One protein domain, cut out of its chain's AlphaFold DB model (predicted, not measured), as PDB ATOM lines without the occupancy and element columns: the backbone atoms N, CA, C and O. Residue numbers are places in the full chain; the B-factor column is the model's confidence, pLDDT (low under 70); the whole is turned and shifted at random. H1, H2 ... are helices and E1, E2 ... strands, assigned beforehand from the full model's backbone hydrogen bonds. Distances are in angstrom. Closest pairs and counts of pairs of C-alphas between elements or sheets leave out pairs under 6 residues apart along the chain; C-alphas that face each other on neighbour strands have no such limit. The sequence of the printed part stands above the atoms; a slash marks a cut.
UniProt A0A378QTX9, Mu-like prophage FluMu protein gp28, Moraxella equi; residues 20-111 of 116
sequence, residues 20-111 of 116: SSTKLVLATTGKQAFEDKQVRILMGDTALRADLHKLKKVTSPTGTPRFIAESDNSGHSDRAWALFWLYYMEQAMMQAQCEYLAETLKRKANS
ATOM      1  N   SER A  20     -10.132  20.993  25.342       88.25
ATOM      2  CA  SER A  20      -9.160  19.971  24.910       88.25
ATOM      3  C   SER A  20      -8.295  20.431  23.730       88.25
ATOM      4  O   SER A  20      -7.098  20.146  23.703       88.25
ATOM      5  N   SER A  21      -8.880  21.159  22.776       89.25
ATOM      6  CA  SER A  21      -8.163  21.700  21.616       89.25
ATOM      7  C   SER A  21      -7.184  22.794  22.035       89.25
ATOM      8  O   SER A  21      -6.026  22.766  21.630       89.25
ATOM      9  N   THR A  22      -7.609  23.699  22.922       91.06
ATOM     10  CA  THR A  22      -6.747  24.743  23.495       91.06
ATOM     11  C   THR A  22      -5.542  24.122  24.204       91.06
ATOM     12  O   THR A  22      -4.403  24.500  23.943       91.06
ATOM     13  N   LYS A  23      -5.770  23.099  25.039       91.62
ATOM     14  CA  LYS A  23      -4.698  22.358  25.725       91.62
ATOM     15  C   LYS A  23      -3.723  21.704  24.752       91.62
ATOM     16  O   LYS A  23      -2.522  21.713  25.001       91.62
ATOM     17  N   LEU A  24      -4.228  21.137  23.656       92.44
ATOM     18  CA  LEU A  24      -3.386  20.523  22.635       92.44
ATOM     19  C   LEU A  24      -2.467  21.554  21.973       92.44
ATOM     20  O   LEU A  24      -1.271  21.289  21.856       92.44
ATOM     21  N   VAL A  25      -3.001  22.717  21.583       93.06
ATOM     22  CA  VAL A  25      -2.196  23.802  20.998       93.06
ATOM     23  C   VAL A  25      -1.114  24.234  21.984       93.06
ATOM     24  O   VAL A  25       0.066  24.165  21.655       93.06
ATOM     25  N   LEU A  26      -1.491  24.562  23.221       94.38
ATOM     26  CA  LEU A  26      -0.557  25.042  24.242       94.38
ATOM     27  C   LEU A  26       0.546  24.041  24.565       94.38
ATOM     28  O   LEU A  26       1.713  24.412  24.610       94.38
ATOM     29  N   ALA A  27       0.193  22.772  24.774       93.56
ATOM     30  CA  ALA A  27       1.173  21.737  25.075       93.56
ATOM     31  C   ALA A  27       2.123  21.492  23.895       93.56
ATOM     32  O   ALA A  27       3.311  21.257  24.103       93.56
ATOM     33  N   THR A  28       1.622  21.576  22.659       93.25
ATOM     34  CA  THR A  28       2.456  21.423  21.459       93.25
ATOM     35  C   THR A  28       3.420  22.598  21.314       93.25
ATOM     36  O   THR A  28       4.618  22.382  21.153       93.25
ATOM     37  N   THR A  29       2.927  23.830  21.451       93.94
ATOM     38  CA  THR A  29       3.750  25.045  21.399       93.94
ATOM     39  C   THR A  29       4.774  25.080  22.537       93.94
ATOM     40  O   THR A  29       5.949  25.340  22.294       93.94
ATOM     41  N   GLY A  30       4.364  24.759  23.765       93.69
ATOM     42  CA  GLY A  30       5.251  24.714  24.927       93.69
ATOM     43  C   GLY A  30       6.335  23.644  24.803       93.69
ATOM     44  O   GLY A  30       7.497  23.905  25.105       93.69
ATOM     45  N   LYS A  31       5.992  22.453  24.292       91.69
ATOM     46  CA  LYS A  31       6.979  21.404  24.002       91.69
ATOM     47  C   LYS A  31       8.000  21.876  22.964       91.69
ATOM     48  O   LYS A  31       9.197  21.744  23.208       91.69
ATOM     49  N   GLN A  32       7.539  22.473  21.865       93.88
ATOM     50  CA  GLN A  32       8.421  23.007  20.827       93.88
ATOM     51  C   GLN A  32       9.370  24.079  21.384       93.88
ATOM     52  O   GLN A  32      10.547  24.086  21.042       93.88
ATOM     53  N   ALA A  33       8.888  24.940  22.285       94.31
ATOM     54  CA  ALA A  33       9.700  25.970  22.934       94.31
ATOM     55  C   ALA A  33      10.851  25.389  23.772       94.31
ATOM     56  O   ALA A  33      11.958  25.932  23.788       94.31
ATOM     57  N   PHE A  34      10.607  24.269  24.461       93.62
ATOM     58  CA  PHE A  34      11.652  23.542  25.181       93.62
ATOM     59  C   PHE A  34      12.639  22.853  24.239       93.62
ATOM     60  O   PHE A  34      13.843  22.894  24.490       93.62
ATOM     61  N   GLU A  35      12.149  22.238  23.160       94.19
ATOM     62  CA  GLU A  35      12.994  21.580  22.154       94.19
ATOM     63  C   GLU A  35      13.908  22.581  21.437       94.19
ATOM     64  O   GLU A  35      15.093  22.306  21.245       94.19
ATOM     65  N   ASP A  36      13.390  23.771  21.138       95.75
ATOM     66  CA  ASP A  36      14.136  24.876  20.531       95.75
ATOM     67  C   ASP A  36      15.000  25.657  21.543       95.75
ATOM     68  O   ASP A  36      15.772  26.541  21.182       95.75
ATOM     69  N   LYS A  37      14.930  25.297  22.834       93.62
ATOM     70  CA  LYS A  37      15.678  25.922  23.942       93.62
ATOM     71  C   LYS A  37      15.348  27.403  24.176       93.62
ATOM     72  O   LYS A  37      16.141  28.097  24.819       93.62
ATOM     73  N   GLN A  38      14.181  27.858  23.723       92.25
ATOM     74  CA  GLN A  38      13.662  29.211  23.960       92.25
ATOM     75  C   GLN A  38      13.197  29.394  25.410       92.25
ATOM     76  O   GLN A  38      13.306  30.480  25.971       92.25
ATOM     77  N   VAL A  39      12.727  28.318  26.049       90.81
ATOM     78  CA  VAL A  39      12.297  28.327  27.454       90.81
ATOM     79  C   VAL A  39      13.242  27.483  28.303       90.81
ATOM     80  O   VAL A  39      13.606  26.361  27.947       90.81
ATOM     81  N   ARG A  40      13.627  28.013  29.470       91.38
ATOM     82  CA  ARG A  40      14.418  27.306  30.485       91.38
ATOM     83  C   ARG A  40      13.751  27.410  31.847       91.38
ATOM     84  O   ARG A  40      13.225  28.454  32.211       91.38
ATOM     85  N   ILE A  41      13.829  26.329  32.616       90.31
ATOM     86  CA  ILE A  41      13.329  26.278  33.993       90.31
ATOM     87  C   ILE A  41      14.527  26.354  34.927       90.31
ATOM     88  O   ILE A  41      15.468  25.565  34.790       90.31
ATOM     89  N   LEU A  42      14.485  27.281  35.885       87.69
ATOM     90  CA  LEU A  42      15.503  27.387  36.925       87.69
ATOM     91  C   LEU A  42      15.589  26.068  37.706       87.69
ATOM     92  O   LEU A  42      14.568  25.484  38.060       87.69
ATOM     93  N   MET A  43      16.807  25.593  37.988       84.31
ATOM     94  CA  MET A  43      17.017  24.292  38.645       84.31
ATOM     95  C   MET A  43      16.288  24.158  39.991       84.31
ATOM     96  O   MET A  43      15.891  23.052  40.345       84.31
ATOM     97  N   GLY A  44      16.083  25.263  40.713       89.81
ATOM     98  CA  GLY A  44      15.408  25.274  42.013       89.81
ATOM     99  C   GLY A  44      13.881  25.162  41.963       89.81
ATOM    100  O   GLY A  44      13.276  24.917  43.003       89.81
ATOM    101  N   ASP A  45      13.239  25.314  40.797       91.06
ATOM    102  CA  ASP A  45      11.771  25.281  40.707       91.06
ATOM    103  C   ASP A  45      11.243  23.844  40.575       91.06
ATOM    104  O   ASP A  45      10.829  23.374  39.512       91.06
ATOM    105  N   THR A  46      11.315  23.097  41.677       90.88
ATOM    106  CA  THR A  46      10.896  21.689  41.733       90.88
ATOM    107  C   THR A  46       9.394  21.521  41.511       90.88
ATOM    108  O   THR A  46       8.979  20.537  40.898       90.88
ATOM    109  N   ALA A  47       8.589  22.495  41.943       89.38
ATOM    110  CA  ALA A  47       7.142  22.487  41.769       89.38
ATOM    111  C   ALA A  47       6.753  22.548  40.286       89.38
ATOM    112  O   ALA A  47       6.015  21.678  39.833       89.38
ATOM    113  N   LEU A  48       7.286  23.501  39.509       89.88
ATOM    114  CA  LEU A  48       7.025  23.596  38.068       89.88
ATOM    115  C   LEU A  48       7.535  22.364  37.314       89.88
ATOM    116  O   LEU A  48       6.874  21.880  36.397       89.88
ATOM    117  N   ARG A  49       8.694  21.818  37.701       90.75
ATOM    118  CA  ARG A  49       9.205  20.582  37.088       90.75
ATOM    119  C   ARG A  49       8.271  19.402  37.336       90.75
ATOM    120  O   ARG A  49       7.951  18.687  36.390       90.75
ATOM    121  N   ALA A  50       7.812  19.210  38.572       89.94
ATOM    122  CA  ALA A  50       6.837  18.171  38.898       89.94
ATOM    123  C   ALA A  50       5.547  18.343  38.078       89.94
ATOM    124  O   ALA A  50       5.017  17.376  37.537       89.94
ATOM    125  N   ASP A  51       5.101  19.586  37.921       91.19
ATOM    126  CA  ASP A  51       3.933  19.968  37.137       91.19
ATOM    127  C   ASP A  51       4.021  19.564  35.661       91.19
ATOM    128  O   ASP A  51       3.076  19.010  35.093       91.19
ATOM    129  N   LEU A  52       5.188  19.798  35.059       90.81
ATOM    130  CA  LEU A  52       5.500  19.421  33.684       90.81
ATOM    131  C   LEU A  52       5.608  17.904  33.523       90.81
ATOM    132  O   LEU A  52       5.146  17.366  32.520       90.81
ATOM    133  N   HIS A  53       6.165  17.205  34.513       89.56
ATOM    134  CA  HIS A  53       6.252  15.744  34.498       89.56
ATOM    135  C   HIS A  53       4.886  15.050  34.620       89.56
ATOM    136  O   HIS A  53       4.745  13.909  34.180       89.56
ATOM    137  N   LYS A  54       3.868  15.723  35.169       89.25
ATOM    138  CA  LYS A  54       2.489  15.209  35.222       89.25
ATOM    139  C   LYS A  54       1.769  15.262  33.870       89.25
ATOM    140  O   LYS A  54       0.783  14.545  33.689       89.25
ATOM    141  N   LEU A  55       2.223  16.090  32.926       89.12
ATOM    142  CA  LEU A  55       1.589  16.206  31.614       89.12
ATOM    143  C   LEU A  55       1.842  14.957  30.773       89.12
ATOM    144  O   LEU A  55       2.979  14.615  30.451       89.12
ATOM    145  N   LYS A  56       0.760  14.302  30.352       87.88
ATOM    146  CA  LYS A  56       0.811  13.096  29.525       87.88
ATOM    147  C   LYS A  56       0.085  13.322  28.209       87.88
ATOM    148  O   LYS A  56      -1.047  13.810  28.180       87.88
ATOM    149  N   LYS A  57       0.724  12.909  27.112       89.19
ATOM    150  CA  LYS A  57       0.071  12.784  25.807       89.19
ATOM    151  C   LYS A  57      -0.718  11.478  25.785       89.19
ATOM    152  O   LYS A  57      -0.145  10.407  25.956       89.19
ATOM    153  N   VAL A  58      -2.015  11.571  25.537       89.00
ATOM    154  CA  VAL A  58      -2.919  10.432  25.379       89.00
ATOM    155  C   VAL A  58      -3.519  10.486  23.985       89.00
ATOM    156  O   VAL A  58      -4.091  11.499  23.583       89.00
ATOM    157  N   THR A  59      -3.402   9.394  23.241       86.94
ATOM    158  CA  THR A  59      -4.036   9.261  21.928       86.94
ATOM    159  C   THR A  59      -5.407   8.628  22.117       86.94
ATOM    160  O   THR A  59      -5.525   7.558  22.709       86.94
ATOM    161  N   SER A  60      -6.455   9.310  21.657       78.88
ATOM    162  CA  SER A  60      -7.822   8.784  21.734       78.88
ATOM    163  C   SER A  60      -8.026   7.660  20.704       78.88
ATOM    164  O   SER A  60      -7.278   7.606  19.729       78.88
ATOM    165  N   PRO A  61      -9.066   6.815  20.838       81.38
ATOM    166  CA  PRO A  61      -9.389   5.783  19.842       81.38
ATOM    167  C   PRO A  61      -9.595   6.342  18.426       81.38
ATOM    168  O   PRO A  61      -9.331   5.669  17.440       81.38
ATOM    169  N   THR A  62     -10.023   7.602  18.329       83.81
ATOM    170  CA  THR A  62     -10.188   8.356  17.078       83.81
ATOM    171  C   THR A  62      -8.876   8.917  16.510       83.81
ATOM    172  O   THR A  62      -8.899   9.654  15.531       83.81
ATOM    173  N   GLY A  63      -7.728   8.631  17.131       83.12
ATOM    174  CA  GLY A  63      -6.399   9.073  16.696       83.12
ATOM    175  C   GLY A  63      -6.005  10.486  17.136       83.12
ATOM    176  O   GLY A  63      -4.821  10.820  17.114       83.12
ATOM    177  N   THR A  64      -6.947  11.317  17.596       83.81
ATOM    178  CA  THR A  64      -6.629  12.689  18.018       83.81
ATOM    179  C   THR A  64      -5.844  12.693  19.339       83.81
ATOM    180  O   THR A  64      -6.349  12.185  20.355       83.81
ATOM    181  N   PRO A  65      -4.631  13.281  19.370       87.69
ATOM    182  CA  PRO A  65      -3.859  13.411  20.596       87.69
ATOM    183  C   PRO A  65      -4.494  14.445  21.524       87.69
ATOM    184  O   PRO A  65      -4.962  15.497  21.095       87.69
ATOM    185  N   ARG A  66      -4.478  14.159  22.821       87.00
ATOM    186  CA  ARG A  66      -4.870  15.081  23.884       87.00
ATOM    187  C   ARG A  66      -3.781  15.112  24.940       87.00
ATOM    188  O   ARG A  66      -3.097  14.117  25.156       87.00
ATOM    189  N   PHE A  67      -3.645  16.249  25.604       87.88
ATOM    190  CA  PHE A  67      -2.786  16.369  26.772       87.88
ATOM    191  C   PHE A  67      -3.649  16.424  28.020       87.88
ATOM    192  O   PHE A  67      -4.562  17.249  28.122       87.88
ATOM    193  N   ILE A  68      -3.361  15.520  28.947       84.81
ATOM    194  CA  ILE A  68      -4.015  15.461  30.247       84.81
ATOM    195  C   ILE A  68      -2.982  15.711  31.339       84.81
ATOM    196  O   ILE A  68      -1.817  15.337  31.212       84.81
ATOM    197  N   ALA A  69      -3.440  16.338  32.410       81.12
ATOM    198  CA  ALA A  69      -2.757  16.382  33.687       81.12
ATOM    199  C   ALA A  69      -3.760  15.842  34.698       81.12
ATOM    200  O   ALA A  69      -4.801  16.466  34.912       81.12
ATOM    201  N   GLU A  70      -3.505  14.648  35.221       66.50
ATOM    202  CA  GLU A  70      -4.358  14.082  36.262       66.50
ATOM    203  C   GLU A  70      -4.212  14.920  37.533       66.50
ATOM    204  O   GLU A  70      -3.102  15.275  37.935       66.50
ATOM    205  N   SER A  71      -5.344  15.267  38.138       67.38
ATOM    206  CA  SER A  71      -5.375  15.941  39.431       67.38
ATOM    207  C   SER A  71      -5.103  14.900  40.511       67.38
ATOM    208  O   SER A  71      -5.900  13.986  40.695       67.38
ATOM    209  N   ASP A  72      -3.983  15.039  41.210       68.19
ATOM    210  CA  ASP A  72      -3.638  14.233  42.383       68.19
ATOM    211  C   ASP A  72      -3.706  15.100  43.656       68.19
ATOM    212  O   ASP A  72      -3.839  16.325  43.580       68.19
ATOM    213  N   ASN A  73      -3.552  14.482  44.828       61.59
ATOM    214  CA  ASN A  73      -3.360  15.140  46.121       61.59
ATOM    215  C   ASN A  73      -2.254  16.225  46.113       61.59
ATOM    216  O   ASN A  73      -2.255  17.121  46.952       61.59
ATOM    217  N   SER A  74      -1.330  16.170  45.150       60.78
ATOM    218  CA  SER A  74      -0.274  17.167  44.913       60.78
ATOM    219  C   SER A  74      -0.683  18.342  43.999       60.78
ATOM    220  O   SER A  74       0.187  19.094  43.555       60.78
ATOM    221  N   GLY A  75      -1.962  18.480  43.640       66.69
ATOM    222  CA  GLY A  75      -2.502  19.589  42.844       66.69
ATOM    223  C   GLY A  75      -2.479  19.399  41.319       66.69
ATOM    224  O   GLY A  75      -1.885  18.451  40.790       66.69
ATOM    225  N   HIS A  76      -3.149  20.326  40.628       78.31
ATOM    226  CA  HIS A  76      -3.277  20.418  39.169       78.31
ATOM    227  C   HIS A  76      -2.001  20.937  38.494       78.31
ATOM    228  O   HIS A  76      -1.246  21.683  39.114       78.31
ATOM    229  N   SER A  77      -1.822  20.619  37.201       88.88
ATOM    230  CA  SER A  77      -0.712  21.142  36.386       88.88
ATOM    231  C   SER A  77      -0.824  22.626  35.985       88.88
ATOM    232  O   SER A  77      -0.498  23.004  34.856       88.88
ATOM    233  N   ASP A  78      -1.344  23.484  36.863       88.06
ATOM    234  CA  ASP A  78      -1.680  24.870  36.518       88.06
ATOM    235  C   ASP A  78      -0.445  25.726  36.225       88.06
ATOM    236  O   ASP A  78      -0.513  26.634  35.399       88.06
ATOM    237  N   ARG A  79       0.700  25.437  36.858       91.44
ATOM    238  CA  ARG A  79       1.938  26.210  36.652       91.44
ATOM    239  C   ARG A  79       2.514  25.950  35.265       91.44
ATOM    240  O   ARG A  79       2.925  26.887  34.583       91.44
ATOM    241  N   ALA A  80       2.502  24.694  34.833       92.06
ATOM    242  CA  ALA A  80       2.884  24.284  33.493       92.06
ATOM    243  C   ALA A  80       1.928  24.878  32.454       92.06
ATOM    244  O   ALA A  80       2.377  25.426  31.448       92.06
ATOM    245  N   TRP A  81       0.617  24.841  32.712       92.75
ATOM    246  CA  TRP A  81      -0.360  25.449  31.809       92.75
ATOM    247  C   TRP A  81      -0.207  26.967  31.711       92.75
ATOM    248  O   TRP A  81      -0.248  27.497  30.603       92.75
ATOM    249  N   ALA A  82       0.034  27.658  32.827       92.19
ATOM    250  CA  ALA A  82       0.302  29.092  32.841       92.19
ATOM    251  C   ALA A  82       1.582  29.444  32.068       92.19
ATOM    252  O   ALA A  82       1.578  30.391  31.284       92.19
ATOM    253  N   LEU A  83       2.652  28.655  32.224       93.56
ATOM    254  CA  LEU A  83       3.889  28.821  31.459       93.56
ATOM    255  C   LEU A  83       3.638  28.711  29.950       93.56
ATOM    256  O   LEU A  83       4.081  29.563  29.183       93.56
ATOM    257  N   PHE A  84       2.915  27.675  29.518       94.44
ATOM    258  CA  PHE A  84       2.587  27.496  28.102       94.44
ATOM    259  C   PHE A  84       1.710  28.620  27.571       94.44
ATOM    260  O   PHE A  84       1.891  29.051  26.435       94.44
ATOM    261  N   TRP A  85       0.785  29.103  28.397       93.38
ATOM    262  CA  TRP A  85      -0.067  30.227  28.051       93.38
ATOM    263  C   TRP A  85       0.740  31.495  27.806       93.38
ATOM    264  O   TRP A  85       0.559  32.143  26.779       93.38
ATOM    265  N   LEU A  86       1.649  31.821  28.726       92.19
ATOM    266  CA  LEU A  86       2.508  32.994  28.621       92.19
ATOM    267  C   LEU A  86       3.330  32.954  27.333       92.19
ATOM    268  O   LEU A  86       3.312  33.914  26.568       92.19
ATOM    269  N   TYR A  87       3.977  31.820  27.059       94.06
ATOM    270  CA  TYR A  87       4.763  31.654  25.841       94.06
ATOM    271  C   TYR A  87       3.896  31.764  24.578       94.06
ATOM    272  O   TYR A  87       4.258  32.447  23.628       94.06
ATOM    273  N   TYR A  88       2.721  31.132  24.561       93.50
ATOM    274  CA  TYR A  88       1.816  31.207  23.414       93.50
ATOM    275  C   TYR A  88       1.337  32.642  23.141       93.50
ATOM    276  O   TYR A  88       1.330  33.077  21.990       93.50
ATOM    277  N   MET A  89       0.979  33.391  24.187       91.25
ATOM    278  CA  MET A  89       0.575  34.794  24.065       91.25
ATOM    279  C   MET A  89       1.732  35.672  23.589       91.25
ATOM    280  O   MET A  89       1.527  36.505  22.714       91.25
ATOM    281  N   GLU A  90       2.945  35.459  24.101       92.38
ATOM    282  CA  GLU A  90       4.142  36.170  23.642       92.38
ATOM    283  C   GLU A  90       4.352  35.986  22.131       92.38
ATOM    284  O   GLU A  90       4.511  36.965  21.401       92.38
ATOM    285  N   GLN A  91       4.254  34.746  21.640       91.06
ATOM    286  CA  GLN A  91       4.363  34.447  20.211       91.06
ATOM    287  C   GLN A  91       3.231  35.091  19.399       91.06
ATOM    288  O   GLN A  91       3.478  35.676  18.344       91.06
ATOM    289  N   ALA A  92       1.993  35.033  19.895       89.31
ATOM    290  CA  ALA A  92       0.843  35.645  19.232       89.31
ATOM    291  C   ALA A  92       0.972  37.177  19.146       89.31
ATOM    292  O   ALA A  92       0.698  37.765  18.098       89.31
ATOM    293  N   MET A  93       1.436  37.824  20.219       90.69
ATOM    294  CA  MET A  93       1.659  39.269  20.265       90.69
ATOM    295  C   MET A  93       2.797  39.693  19.335       90.69
ATOM    296  O   MET A  93       2.638  40.658  18.588       90.69
ATOM    297  N   MET A  94       3.913  38.959  19.333       92.44
ATOM    298  CA  MET A  94       5.035  39.215  18.425       92.44
ATOM    299  C   MET A  94       4.597  39.098  16.959       92.44
ATOM    300  O   MET A  94       4.896  39.972  16.145       92.44
ATOM    301  N   GLN A  95       3.823  38.063  16.623       91.19
ATOM    302  CA  GLN A  95       3.305  37.866  15.271       91.19
ATOM    303  C   GLN A  95       2.375  39.011  14.843       91.19
ATOM    304  O   GLN A  95       2.517  39.538  13.738       91.19
ATOM    305  N   ALA A  96       1.472  39.444  15.728       92.62
ATOM    306  CA  ALA A  96       0.577  40.570  15.468       92.62
ATOM    307  C   ALA A  96       1.346  41.886  15.251       92.62
ATOM    308  O   ALA A  96       1.007  42.668  14.361       92.62
ATOM    309  N   GLN A  97       2.413  42.125  16.021       93.69
ATOM    310  CA  GLN A  97       3.277  43.293  15.841       93.69
ATOM    311  C   GLN A  97       4.003  43.266  14.493       93.69
ATOM    312  O   GLN A  97       4.004  44.270  13.777       93.69
ATOM    313  N   CYS A  98       4.583  42.124  14.117       94.38
ATOM    314  CA  CYS A  98       5.241  41.953  12.823       94.38
ATOM    315  C   CYS A  98       4.276  42.194  11.654       94.38
ATOM    316  O   CYS A  98       4.625  42.904  10.709       94.38
ATOM    317  N   GLU A  99       3.055  41.658  11.727       95.56
ATOM    318  CA  GLU A  99       2.028  41.858  10.698       95.56
ATOM    319  C   GLU A  99       1.608  43.329  10.591       95.56
ATOM    320  O   GLU A  99       1.583  43.890   9.491       95.56
ATOM    321  N   TYR A 100       1.368  43.989  11.727       95.19
ATOM    322  CA  TYR A 100       1.036  45.412  11.769       95.19
ATOM    323  C   TYR A 100       2.134  46.286  11.145       95.19
ATOM    324  O   TYR A 100       1.850  47.190  10.347       95.19
ATOM    325  N   LEU A 101       3.400  46.017  11.476       95.00
ATOM    326  CA  LEU A 101       4.539  46.738  10.911       95.00
ATOM    327  C   LEU A 101       4.666  46.485   9.407       95.00
ATOM    328  O   LEU A 101       4.849  47.436   8.646       95.00
ATOM    329  N   ALA A 102       4.513  45.236   8.962       94.88
ATOM    330  CA  ALA A 102       4.564  44.885   7.547       94.88
ATOM    331  C   ALA A 102       3.476  45.613   6.743       94.88
ATOM    332  O   ALA A 102       3.757  46.173   5.684       94.88
ATOM    333  N   GLU A 103       2.249  45.657   7.258       94.94
ATOM    334  CA  GLU A 103       1.134  46.371   6.635       94.94
ATOM    335  C   GLU A 103       1.374  47.888   6.598       94.94
ATOM    336  O   GLU A 103       1.171  48.543   5.574       94.94
ATOM    337  N   THR A 104       1.897  48.458   7.684       95.12
ATOM    338  CA  THR A 104       2.236  49.886   7.755       95.12
ATOM    339  C   THR A 104       3.321  50.266   6.742       95.12
ATOM    340  O   THR A 104       3.225  51.306   6.083       95.12
ATOM    341  N   LEU A 105       4.343  49.421   6.577       94.88
ATOM    342  CA  LEU A 105       5.405  49.625   5.592       94.88
ATOM    343  C   LEU A 105       4.872  49.534   4.157       94.88
ATOM    344  O   LEU A 105       5.193  50.403   3.345       94.88
ATOM    345  N   LYS A 106       4.007  48.555   3.856       94.44
ATOM    346  CA  LYS A 106       3.342  48.435   2.545       94.44
ATOM    347  C   LYS A 106       2.538  49.689   2.201       94.44
ATOM    348  O   LYS A 106       2.661  50.204   1.093       94.44
ATOM    349  N   ARG A 107       1.767  50.222   3.156       94.12
ATOM    350  CA  ARG A 107       0.981  51.452   2.963       94.12
ATOM    351  C   ARG A 107       1.857  52.665   2.671       94.12
ATOM    352  O   ARG A 107       1.559  53.404   1.740       94.12
ATOM    353  N   LYS A 108       2.957  52.854   3.412       91.06
ATOM    354  CA  LYS A 108       3.916  53.944   3.147       91.06
ATOM    355  C   LYS A 108       4.574  53.813   1.775       91.06
ATOM    356  O   LYS A 108       4.721  54.812   1.082       91.06
ATOM    357  N   ALA A 109       4.954  52.597   1.381       90.06
ATOM    358  CA  ALA A 109       5.564  52.341   0.077       90.06
ATOM    359  C   ALA A 109       4.601  52.614  -1.091       90.06
ATOM    360  O   ALA A 109       5.042  53.054  -2.148       90.06
ATOM    361  N   ASN A 110       3.300  52.384  -0.887       89.06
ATOM    362  CA  ASN A 110       2.255  52.615  -1.884       89.06
ATOM    363  C   ASN A 110       1.607  54.011  -1.783       89.06
ATOM    364  O   ASN A 110       0.609  54.277  -2.451       89.06
ATOM    365  N   SER A 111       2.141  54.901  -0.939       81.62
ATOM    366  CA  SER A 111       1.675  56.285  -0.861       81.62
ATOM    367  C   SER A 111       2.177  57.055  -2.086       81.62
ATOM    368  O   SER A 111       3.380  56.999  -2.372       81.62
TER     369      SER A 111
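Overview. This is residues 20 to 111 of the 116 residues of the protein "Mu-like prophage FluMu protein gp28" of Moraxella equi (UniProt A0A378QTX9). One long straight helix, H3, begins in a small body and sticks out of it as an arm with residues 92 to 111. In the body H1 crosses the early part of H3 and has the hairpin of E1 and E2 packed on its first half, while the short helix H2 sits at the beginning of H3. The printed part has 92 residues with three named helices and two named strands, in the order H1, H2, E1, E2, H3; the sheet is the antiparallel pair E1 - E2, and the class is mostly helix. The whole is loose, with a radius of gyration of the C-alphas of 17.6 A, and flat in outline, spanning 62 by 39 by 20 A, the arm making the length.

Along the chain. Find C-alpha 20 at (-9.160, 19.971, 24.910); from there H1 runs through residues 20 to 35, 22.4 A from first to last C-alpha. H2 follows at residues 46 to 53, 10.5 A long. Next come strand E1, residues 55 to 59, 13.2 A, and strand E2, residues 65 to 69, 13.5 A. Look for C-alpha 78 at (-1.680, 24.870, 36.518), where H3 begins; it takes residues 78 to 109, covers 46.2 A and ends with C-alpha 109 at (5.564, 52.341, 0.077).

Arrangement. Start at H1, which with residues 26 to 30 alone touches residues 81 to 88 of H3; the closest C-alphas are those of Gly 30 and Phe 84, 5.0 A apart. Their lines are about perpendicular, at 83 degrees. The closest C-alphas of H1 and E2 are those of Leu 24 and Arg 66, 5.8 A apart. H1 and E1 are near each other, with 5 pairs of C-alphas within 10 A. E1 and E2 form a hairpin with directions at 148 degrees; look there for N 56 and O 68 at 2.9 A and N 58 and O 66 at 2.8 A, within hydrogen-bond range. H2 touches H3 at residues 78 to 80 alone, with the C-alphas of Leu 52 and Ala 80 closest at 5.5 A, and their lines are about perpendicular, at 77 degrees. H1 and H2 are apart; E1 and H3 are only just apart, with closest C-alphas at 8.4 A. In H1, H2 and H3 every O i to N i+4 pair is within hydrogen-bond range.

Size, cuts and confidence. The two C-alphas farthest apart are those of Asn 73 and Ser 111, 62.7 A. Without residues 92 to 111, which stand free, the body of 72 residues spans 39 by 33 by 18 A. The printed part has no cut and no long link. The mean pLDDT of the printed part is 88.9; look at residues 70 to 75, between E2 and H3, for the values under 70.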